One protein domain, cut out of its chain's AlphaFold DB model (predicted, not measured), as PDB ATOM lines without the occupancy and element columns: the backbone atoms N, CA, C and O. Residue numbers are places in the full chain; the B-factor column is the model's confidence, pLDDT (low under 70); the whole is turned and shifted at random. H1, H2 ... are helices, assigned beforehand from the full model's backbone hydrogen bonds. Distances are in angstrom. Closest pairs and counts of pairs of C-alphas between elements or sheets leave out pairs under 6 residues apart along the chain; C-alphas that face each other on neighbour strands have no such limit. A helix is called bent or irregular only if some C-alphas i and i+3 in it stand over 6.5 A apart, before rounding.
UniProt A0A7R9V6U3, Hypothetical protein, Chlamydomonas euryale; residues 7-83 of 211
ATOM      1  N   ASP A   7     144.248 144.470 114.813       79.44
ATOM      2  CA  ASP A   7     145.129 143.706 113.926       79.44
ATOM      3  C   ASP A   7     146.387 143.224 114.666       79.44
ATOM      4  O   ASP A   7     146.808 142.078 114.488       79.44
ATOM      5  N   ASP A   8     146.946 144.055 115.555       84.12
ATOM      6  CA  ASP A   8     148.047 143.663 116.440       84.12
ATOM      7  C   ASP A   8     147.628 142.491 117.330       84.12
ATOM      8  O   ASP A   8     148.363 141.509 117.456       84.12
ATOM      9  N   CYS A   9     146.422 142.551 117.902       84.75
ATOM     10  CA  CYS A   9     145.935 141.495 118.780       84.75
ATOM     11  C   CYS A   9     145.720 140.157 118.079       84.75
ATOM     12  O   CYS A   9     145.934 139.118 118.701       84.75
ATOM     13  N   GLU A  10     145.335 140.130 116.804       85.56
ATOM     14  CA  GLU A  10     145.249 138.874 116.048       85.56
ATOM     15  C   GLU A  10     146.617 138.191 115.903       85.56
ATOM     16  O   GLU A  10     146.733 136.971 116.062       85.56
ATOM     17  N   VAL A  11     147.674 138.965 115.643       88.12
ATOM     18  CA  VAL A  11     149.036 138.423 115.533       88.12
ATOM     19  C   VAL A  11     149.587 138.035 116.908       88.12
ATOM     20  O   VAL A  11     150.119 136.934 117.053       88.12
ATOM     21  N   ILE A  12     149.402 138.884 117.924       88.81
ATOM     22  CA  ILE A  12     149.843 138.622 119.303       88.81
ATOM     23  C   ILE A  12     149.196 137.351 119.849       88.81
ATOM     24  O   ILE A  12     149.900 136.494 120.369       88.81
ATOM     25  N   LYS A  13     147.879 137.174 119.691       87.62
ATOM     26  CA  LYS A  13     147.187 135.957 120.148       87.62
ATOM     27  C   LYS A  13     147.796 134.688 119.565       87.62
ATOM     28  O   LYS A  13     148.031 133.726 120.291       87.62
ATOM     29  N   ARG A  14     148.101 134.707 118.263       88.06
ATOM     30  CA  ARG A  14     148.716 133.570 117.573       88.06
ATOM     31  C   ARG A  14     150.125 133.274 118.094       88.06
ATOM     32  O   ARG A  14     150.416 132.113 118.363       88.06
ATOM     33  N   LEU A  15     150.980 134.293 118.192       89.00
ATOM     34  CA  LEU A  15     152.412 134.122 118.476       89.00
ATOM     35  C   LEU A  15     152.728 134.003 119.971       89.00
ATOM     36  O   LEU A  15     153.606 133.244 120.353       89.00
ATOM     37  N   ALA A  16     151.987 134.695 120.832       85.25
ATOM     38  CA  ALA A  16     152.133 134.593 122.283       85.25
ATOM     39  C   ALA A  16     151.259 133.485 122.902       85.25
ATOM     40  O   ALA A  16     151.210 133.368 124.124       85.25
ATOM     41  N   HIS A  17     150.563 132.692 122.075       84.06
ATOM     42  CA  HIS A  17     149.632 131.640 122.503       84.06
ATOM     43  C   HIS A  17     148.580 132.140 123.507       84.06
ATOM     44  O   HIS A  17     148.322 131.515 124.536       84.06
ATOM     45  N   ILE A  18     147.992 133.300 123.210       81.88
ATOM     46  CA  ILE A  18     146.946 133.923 124.022       81.88
ATOM     47  C   ILE A  18     145.587 133.599 123.403       81.88
ATOM     48  O   ILE A  18     145.292 133.993 122.275       81.88
ATOM     49  N   ASP A  19     144.726 132.936 124.171       76.19
ATOM     50  CA  ASP A  19     143.432 132.448 123.678       76.19
ATOM     51  C   ASP A  19     142.290 133.474 123.822       76.19
ATOM     52  O   ASP A  19     141.186 133.251 123.317       76.19
ATOM     53  N   TYR A  20     142.516 134.609 124.500       73.94
ATOM     54  CA  TYR A  20     141.462 135.577 124.819       73.94
ATOM     55  C   TYR A  20     141.881 137.044 124.625       73.94
ATOM     56  O   TYR A  20     142.941 137.476 125.060       73.94
ATOM     57  N   THR A  21     141.024 137.850 123.987       68.50
ATOM     58  CA  THR A  21     141.359 139.227 123.568       68.50
ATOM     59  C   THR A  21     141.773 140.168 124.717       68.50
ATOM     60  O   THR A  21     142.795 140.824 124.565       68.50
ATOM     61  N   PRO A  22     141.108 140.213 125.887       69.19
ATOM     62  CA  PRO A  22     141.578 141.014 127.028       69.19
ATOM     63  C   PRO A  22     142.981 140.670 127.546       69.19
ATOM     64  O   PRO A  22     143.641 141.513 128.139       69.19
ATOM     65  N   GLN A  23     143.471 139.447 127.321       68.12
ATOM     66  CA  GLN A  23     144.851 139.091 127.664       68.12
ATOM     67  C   GLN A  23     145.854 139.709 126.672       68.12
ATOM     68  O   GLN A  23     146.956 140.070 127.074       68.12
ATOM     69  N   CYS A  24     145.466 139.928 125.408       75.50
ATOM     70  CA  CYS A  24     146.267 140.729 124.475       75.50
ATOM     71  C   CYS A  24     146.468 142.163 124.989       75.50
ATOM     72  O   CYS A  24     147.571 142.690 124.915       75.50
ATOM     73  N   GLU A  25     145.433 142.774 125.571       73.31
ATOM     74  CA  GLU A  25     145.512 144.135 126.125       73.31
ATOM     75  C   GLU A  25     146.459 144.237 127.336       73.31
ATOM     76  O   GLU A  25     146.891 145.335 127.681       73.31
ATOM     77  N   SER A  26     146.808 143.103 127.962       76.06
ATOM     78  CA  SER A  26     147.803 143.032 129.044       76.06
ATOM     79  C   SER A  26     149.240 142.812 128.568       76.06
ATOM     80  O   SER A  26     150.170 142.880 129.374       76.06
ATOM     81  N   VAL A  27     149.452 142.579 127.269       80.12
ATOM     82  CA  VAL A  27     150.785 142.711 126.678       80.12
ATOM     83  C   VAL A  27     151.114 144.198 126.655       80.12
ATOM     84  O   VAL A  27     150.358 144.997 126.100       80.12
ATOM     85  N   ALA A  28     152.233 144.573 127.277       74.94
ATOM     86  CA  ALA A  28     152.654 145.964 127.327       74.94
ATOM     87  C   ALA A  28     152.690 146.562 125.906       74.94
ATOM     88  O   ALA A  28     153.183 145.912 124.977       74.94
ATOM     89  N   PRO A  29     152.176 147.787 125.706       69.19
ATOM     90  CA  PRO A  29     152.223 148.415 124.400       69.19
ATOM     91  C   PRO A  29     153.676 148.698 123.997       69.19
ATOM     92  O   PRO A  29     154.574 148.796 124.836       69.19
ATOM     93  N   ILE A  30     153.914 148.853 122.698       73.12
ATOM     94  CA  ILE A  30     155.272 149.040 122.178       73.12
ATOM     95  C   ILE A  30     155.715 150.471 122.245       73.12
ATOM     96  O   ILE A  30     155.083 151.357 121.662       73.12
ATOM     97  N   GLY A  31     156.832 150.661 122.945       64.62
ATOM     98  CA  GLY A  31     157.171 151.961 123.463       64.62
ATOM     99  C   GLY A  31     158.458 152.600 123.068       64.62
ATOM    100  O   GLY A  31     159.325 152.010 122.439       64.62
ATOM    101  N   ASN A  32     158.537 153.864 123.474       65.88
ATOM    102  CA  ASN A  32     159.763 154.624 123.424       65.88
ATOM    103  C   ASN A  32     160.814 153.919 124.289       65.88
ATOM    104  O   ASN A  32     160.548 153.550 125.431       65.88
ATOM    105  N   SER A  33     162.009 153.733 123.739       69.19
ATOM    106  CA  SER A  33     163.183 153.366 124.524       69.19
ATOM    107  C   SER A  33     163.614 154.554 125.400       69.19
ATOM    108  O   SER A  33     163.340 155.702 125.035       69.19
ATOM    109  N   PRO A  34     164.301 154.320 126.536       79.94
ATOM    110  CA  PRO A  34     164.747 153.025 127.067       79.94
ATOM    111  C   PRO A  34     163.681 152.279 127.891       79.94
ATOM    112  O   PRO A  34     162.840 152.891 128.543       79.94
ATOM    113  N   THR A  35     163.778 150.946 127.919       85.00
ATOM    114  CA  THR A  35     163.066 150.080 128.876       85.00
ATOM    115  C   THR A  35     164.053 149.594 129.930       85.00
ATOM    116  O   THR A  35     165.148 149.144 129.590       85.00
ATOM    117  N   PHE A  36     163.673 149.669 131.204       87.69
ATOM    118  CA  PHE A  36     164.498 149.216 132.321       87.69
ATOM    119  C   PHE A  36     163.966 147.888 132.859       87.69
ATOM    120  O   PHE A  36     162.770 147.750 133.094       87.69
ATOM    121  N   LEU A  37     164.859 146.916 133.051       90.19
ATOM    122  CA  LEU A  37     164.554 145.620 133.654       90.19
ATOM    123  C   LEU A  37     165.560 145.341 134.767       90.19
ATOM    124  O   LEU A  37     166.730 145.719 134.666       90.19
ATOM    125  N   THR A  38     165.120 144.636 135.809       94.31
ATOM    126  CA  THR A  38     166.064 144.056 136.764       94.31
ATOM    127  C   THR A  38     166.921 142.999 136.063       94.31
ATOM    128  O   THR A  38     166.527 142.421 135.047       94.31
ATOM    129  N   LEU A  39     168.103 142.709 136.610       96.12
ATOM    130  CA  LEU A  39     168.970 141.669 136.053       96.12
ATOM    131  C   LEU A  39     168.288 140.290 136.048       96.12
ATOM    132  O   LEU A  39     168.497 139.500 135.126       96.12
ATOM    133  N   ASP A  40     167.478 139.998 137.065       96.75
ATOM    134  CA  ASP A  40     166.765 138.726 137.166       96.75
ATOM    135  C   ASP A  40     165.637 138.639 136.135       96.75
ATOM    136  O   ASP A  40     165.528 137.627 135.441       96.75
ATOM    137  N   ASP A  41     164.876 139.717 135.938       95.50
ATOM    138  CA  ASP A  41     163.873 139.792 134.872       95.50
ATOM    139  C   ASP A  41     164.510 139.642 133.489       95.50
ATOM    140  O   ASP A  41     164.027 138.860 132.668       95.50
ATOM    141  N   MET A  42     165.646 140.304 133.251       95.25
ATOM    142  CA  MET A  42     166.405 140.190 132.003       95.25
ATOM    143  C   MET A  42     166.780 138.730 131.702       95.25
ATOM    144  O   MET A  42     166.572 138.256 130.583       95.25
ATOM    145  N   LYS A  43     167.277 137.987 132.702       96.38
ATOM    146  CA  LYS A  43     167.632 136.563 132.553       96.38
ATOM    147  C   LYS A  43     166.432 135.678 132.219       96.38
ATOM    148  O   LYS A  43     166.613 134.677 131.530       96.38
ATOM    149  N   ARG A  44     165.230 136.021 132.693       96.31
ATOM    150  CA  ARG A  44     163.998 135.290 132.350       96.31
ATOM    151  C   ARG A  44     163.514 135.622 130.940       96.31
ATOM    152  O   ARG A  44     163.126 134.717 130.209       96.31
ATOM    153  N   VAL A  45     163.546 136.900 130.560       95.62
ATOM    154  CA  VAL A  45     162.991 137.385 129.286       95.62
ATOM    155  C   VAL A  45     163.874 137.010 128.101       95.62
ATOM    156  O   VAL A  45     163.362 136.585 127.072       95.62
ATOM    157  N   PHE A  46     165.197 137.146 128.210       95.75
ATOM    158  CA  PHE A  46     166.087 137.080 127.042       95.75
ATOM    159  C   PHE A  46     166.101 135.720 126.318       95.75
ATOM    160  O   PHE A  46     166.074 135.718 125.085       95.75
ATOM    161  N   PRO A  47     166.087 134.563 127.012       96.31
ATOM    162  CA  PRO A  47     165.956 133.269 126.343       96.31
ATOM    163  C   PRO A  47     164.634 133.118 125.573       96.31
ATOM    164  O   PRO A  47     164.624 132.536 124.491       96.31
ATOM    165  N   ILE A  48     163.533 133.668 126.103       96.88
ATOM    166  CA  ILE A  48     162.219 133.673 125.439       96.88
ATOM    167  C   ILE A  48     162.265 134.603 124.225       96.88
ATOM    168  O   ILE A  48     161.854 134.216 123.136       96.88
ATOM    169  N   PHE A  49     162.839 135.793 124.401       96.25
ATOM    170  CA  PHE A  49     162.955 136.805 123.360       96.25
ATOM    171  C   PHE A  49     163.731 136.327 122.142       96.25
ATOM    172  O   PHE A  49     163.330 136.624 121.020       96.25
ATOM    173  N   LEU A  50     164.788 135.535 122.335       96.00
ATOM    174  CA  LEU A  50     165.516 134.942 121.217       96.00
ATOM    175  C   LEU A  50     164.608 134.050 120.355       96.00
ATOM    176  O   LEU A  50     164.565 134.219 119.138       96.00
ATOM    177  N   ASN A  51     163.859 133.136 120.977       95.88
ATOM    178  CA  ASN A  51     162.961 132.228 120.259       95.88
ATOM    179  C   ASN A  51     161.789 132.988 119.625       95.88
ATOM    180  O   ASN A  51     161.526 132.829 118.435       95.88
ATOM    181  N   MET A  52     161.157 133.884 120.387       95.44
ATOM    182  CA  MET A  52     160.058 134.729 119.919       95.44
ATOM    183  C   MET A  52     160.483 135.597 118.726       95.44
ATOM    184  O   MET A  52     159.732 135.748 117.770       95.44
ATOM    185  N   SER A  53     161.706 136.139 118.735       95.31
ATOM    186  CA  SER A  53     162.231 136.938 117.618       95.31
ATOM    187  C   SER A  53     162.369 136.116 116.339       95.31
ATOM    188  O   SER A  53     162.065 136.612 115.255       95.31
ATOM    189  N   ILE A  54     162.796 134.854 116.451       95.19
ATOM    190  CA  ILE A  54     162.883 133.936 115.309       95.19
ATOM    191  C   ILE A  54     161.483 133.629 114.768       95.19
ATOM    192  O   ILE A  54     161.279 133.691 113.555       95.19
ATOM    193  N   GLU A  55     160.521 133.339 115.646       94.69
ATOM    194  CA  GLU A  55     159.135 133.049 115.258       94.69
ATOM    195  C   GLU A  55     158.472 134.249 114.573       94.69
ATOM    196  O   GLU A  55     157.941 134.115 113.469       94.69
ATOM    197  N   VAL A  56     158.583 135.444 115.163       94.75
ATOM    198  CA  VAL A  56     158.077 136.695 114.579       94.75
ATOM    199  C   VAL A  56     158.721 136.974 113.221       94.75
ATOM    200  O   VAL A  56     158.022 137.338 112.276       94.75
ATOM    201  N   TYR A  57     160.033 136.766 113.085       93.88
ATOM    202  CA  TYR A  57     160.740 136.987 111.820       93.88
ATOM    203  C   TYR A  57     160.278 136.037 110.702       93.88
ATOM    204  O   TYR A  57     160.282 136.406 109.520       93.88
ATOM    205  N   GLN A  58     159.901 134.807 111.062       94.56
ATOM    206  CA  GLN A  58     159.396 133.792 110.135       94.56
ATOM    207  C   GLN A  58     157.903 133.970 109.810       94.56
ATOM    208  O   GLN A  58     157.440 133.470 108.779       94.56
ATOM    209  N   ASP A  59     157.152 134.706 110.632       94.88
ATOM    210  CA  ASP A  59     155.727 134.962 110.434       94.88
ATOM    211  C   ASP A  59     155.495 136.095 109.414       94.88
ATOM    212  O   ASP A  59     155.680 137.287 109.668       94.88
ATOM    213  N   GLY A  60     155.078 135.709 108.204       93.50
ATOM    214  CA  GLY A  60     154.802 136.641 107.106       93.50
ATOM    215  C   GLY A  60     153.778 137.739 107.445       93.50
ATOM    216  O   GLY A  60     154.039 138.904 107.129       93.50
ATOM    217  N   PRO A  61     152.625 137.415 108.065       93.00
ATOM    218  CA  PRO A  61     151.670 138.421 108.527       93.00
ATOM    219  C   PRO A  61     152.262 139.428 109.524       93.00
ATOM    220  O   PRO A  61     152.085 140.628 109.320       93.00
ATOM    221  N   ALA A  62     153.001 138.971 110.537       92.25
ATOM    222  CA  ALA A  62     153.661 139.813 111.533       92.25
ATOM    223  C   ALA A  62     154.680 140.744 110.876       92.25
ATOM    224  O   ALA A  62     154.633 141.957 111.068       92.25
ATOM    225  N   LYS A  63     155.538 140.201 110.004       90.94
ATOM    226  CA  LYS A  63     156.523 140.985 109.250       90.94
ATOM    227  C   LYS A  63     155.872 142.062 108.383       90.94
ATOM    228  O   LYS A  63     156.397 143.170 108.274       90.94
ATOM    229  N   LYS A  64     154.736 141.752 107.753       91.62
ATOM    230  CA  LYS A  64     153.981 142.719 106.944       91.62
ATOM    231  C   LYS A  64     153.336 143.805 107.809       91.62
ATOM    232  O   LYS A  64     153.331 144.958 107.390       91.62
ATOM    233  N   LEU A  65     152.775 143.431 108.957       91.06
ATOM    234  CA  LEU A  65     152.052 144.343 109.843       91.06
ATOM    235  C   LEU A  65     153.005 145.273 110.605       91.06
ATOM    236  O   LEU A  65     152.821 146.485 110.602       91.06
ATOM    237  N   TRP A  66     154.039 144.708 111.226       89.69
ATOM    238  CA  TRP A  66     154.929 145.422 112.144       89.69
ATOM    239  C   TRP A  66     156.183 145.980 111.473       89.69
ATOM    240  O   TRP A  66     156.829 146.881 112.011       89.69
ATOM    241  N   GLY A  67     156.537 145.467 110.292       89.44
ATOM    242  CA  GLY A  67     157.687 145.933 109.529       89.44
ATOM    243  C   GLY A  67     158.979 145.889 110.344       89.44
ATOM    244  O   GLY A  67     159.327 144.877 110.949       89.44
ATOM    245  N   TRP A  68     159.703 147.006 110.364       83.88
ATOM    246  CA  TRP A  68     160.977 147.115 111.074       83.88
ATOM    247  C   TRP A  68     160.820 147.166 112.608       83.88
ATOM    248  O   TRP A  68     161.796 146.931 113.313       83.88
ATOM    249  N   CYS A  69     159.607 147.389 113.134       87.50
ATOM    250  CA  CYS A  69     159.320 147.374 114.574       87.50
ATOM    251  C   CYS A  69     159.067 145.963 115.136       87.50
ATOM    252  O   CYS A  69     158.830 145.821 116.334       87.50
ATOM    253  N   GLN A  70     159.095 144.915 114.306       91.62
ATOM    254  CA  GLN A  70     158.724 143.543 114.688       91.62
ATOM    255  C   GLN A  70     159.477 143.004 115.922       91.62
ATOM    256  O   GLN A  70     158.896 142.298 116.742       91.62
ATOM    257  N   GLU A  71     160.748 143.373 116.109       90.94
ATOM    258  CA  GLU A  71     161.539 142.929 117.265       90.94
ATOM    259  C   GLU A  71     161.050 143.563 118.574       90.94
ATOM    260  O   GLU A  71     161.116 142.936 119.628       90.94
ATOM    261  N   MET A  72     160.472 144.767 118.523       89.75
ATOM    262  CA  MET A  72     159.865 145.390 119.702       89.75
ATOM    263  C   MET A  72     158.584 144.651 120.120       89.75
ATOM    264  O   MET A  72     158.328 144.504 121.315       89.75
ATOM    265  N   PHE A  73     157.819 144.125 119.152       90.12
ATOM    266  CA  PHE A  73     156.663 143.258 119.419       90.12
ATOM    267  C   PHE A  73     157.106 141.932 120.027       90.12
ATOM    268  O   PHE A  73     156.564 141.520 121.054       90.12
ATOM    269  N   ALA A  74     158.131 141.299 119.453       92.81
ATOM    270  CA  ALA A  74     158.717 140.091 120.022       92.81
ATOM    271  C   ALA A  74     159.177 140.318 121.472       92.81
ATOM    272  O   ALA A  74     158.925 139.476 122.337       92.81
ATOM    273  N   PHE A  75     159.787 141.468 121.769       92.38
ATOM    274  CA  PHE A  75     160.231 141.806 123.120       92.38
ATOM    275  C   PHE A  75     159.061 141.967 124.100       92.38
ATOM    276  O   PHE A  75     159.065 141.337 125.158       92.38
ATOM    277  N   ALA A  76     158.028 142.732 123.732       90.25
ATOM    278  CA  ALA A  76     156.837 142.923 124.565       90.25
ATOM    279  C   ALA A  76     156.100 141.603 124.853       90.25
ATOM    280  O   ALA A  76     155.769 141.313 126.005       90.25
ATOM    281  N   MET A  77     155.920 140.755 123.833       91.19
ATOM    282  CA  MET A  77     155.334 139.419 124.003       91.19
ATOM    283  C   MET A  77     156.195 138.520 124.899       91.19
ATOM    284  O   MET A  77     155.665 137.732 125.675       91.19
ATOM    285  N   SER A  78     157.521 138.658 124.839       93.44
ATOM    286  CA  SER A  78     158.439 137.878 125.679       93.44
ATOM    287  C   SER A  78     158.413 138.313 127.139       93.44
ATOM    288  O   SER A  78     158.509 137.464 128.023       93.44
ATOM    289  N   MET A  79     158.246 139.613 127.412       92.00
ATOM    290  CA  MET A  79     157.987 140.103 128.770       92.00
ATOM    291  C   MET A  79     156.692 139.503 129.312       92.00
ATOM    292  O   MET A  79     156.703 138.896 130.382       92.00
ATOM    293  N   TYR A  80     155.613 139.569 128.531       90.50
ATOM    294  CA  TYR A  80     154.337 138.974 128.910       90.50
ATOM    295  C   TYR A  80     154.459 137.468 129.199       90.50
ATOM    296  O   TYR A  80     154.063 137.010 130.269       90.50
ATOM    297  N   ALA A  81     155.091 136.708 128.300       91.75
ATOM    298  CA  ALA A  81     155.319 135.272 128.468       91.75
ATOM    299  C   ALA A  81     156.204 134.934 129.686       91.75
ATOM    300  O   ALA A  81     156.056 133.870 130.285       91.75
ATOM    301  N   ALA A  82     157.096 135.845 130.090       93.19
ATOM    302  CA  ALA A  82     157.893 135.732 131.311       93.19
ATOM    303  C   ALA A  82     157.127 136.118 132.595       93.19
ATOM    304  O   ALA A  82     157.725 136.117 133.676       93.19
ATOM    305  N   GLY A  83     155.842 136.475 132.492       91.25
ATOM    306  CA  GLY A  83     155.012 136.939 133.606       91.25
ATOM    307  C   GLY A  83     155.210 138.414 133.970       91.25
ATOM    308  O   GLY A  83     154.908 138.800 135.095       91.25
TER     309      GLY A  83
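What this domain is: This is residues 7 to 83 of the 211 residues of the protein "Hypothetical protein" of Chlamydomonas euryale (UniProt A0A7R9V6U3). H3 and the sharply kinked H4 form a helical hairpin; H1 packs steeply across H4, and tiny H2 packs on H1. Residues 25 to 38 loop from H2 to H3. The 77 printed residues include four named helices, H1 to H4 in order: all helix, compact, radius of gyration of the C-alphas 11.8 A, spans 33 by 26 by 23 A.

Where its parts are: Find C-alpha 7 at (145.129, 143.706, 113.926), beginning H1, residues 7 to 15; H2 is residues 21 to 24. H3, residues 39 to 58, runs 28.7 A, only just irregular: C-alphas 44 and 47 are 6.6 A apart. H4, residues 60 to 81, runs 21.4 A to C-alpha 81 at (155.319, 135.272, 128.468), irregular: C-alphas 65 and 68 are 9.4 A apart.

How they stand to each other: H3 and H4 touch at a shallow tilt of 24 degrees, opposite ways; their closest C-alphas, Phe 49 and Ser 78, are 5.2 A apart. H1 touches H4, closest C-alphas Val 11 and Ala 62, 6.3 A. Every O i to N i+4 pair is within hydrogen-bond range in H1, 13 of 16 in H3, 13 of 18 in H4.

The domain as a whole: The printed part has no cut; H2 to H3 is a long link. Look for pLDDT under 70 at residues 21 to 23, 29 and 31 to 33.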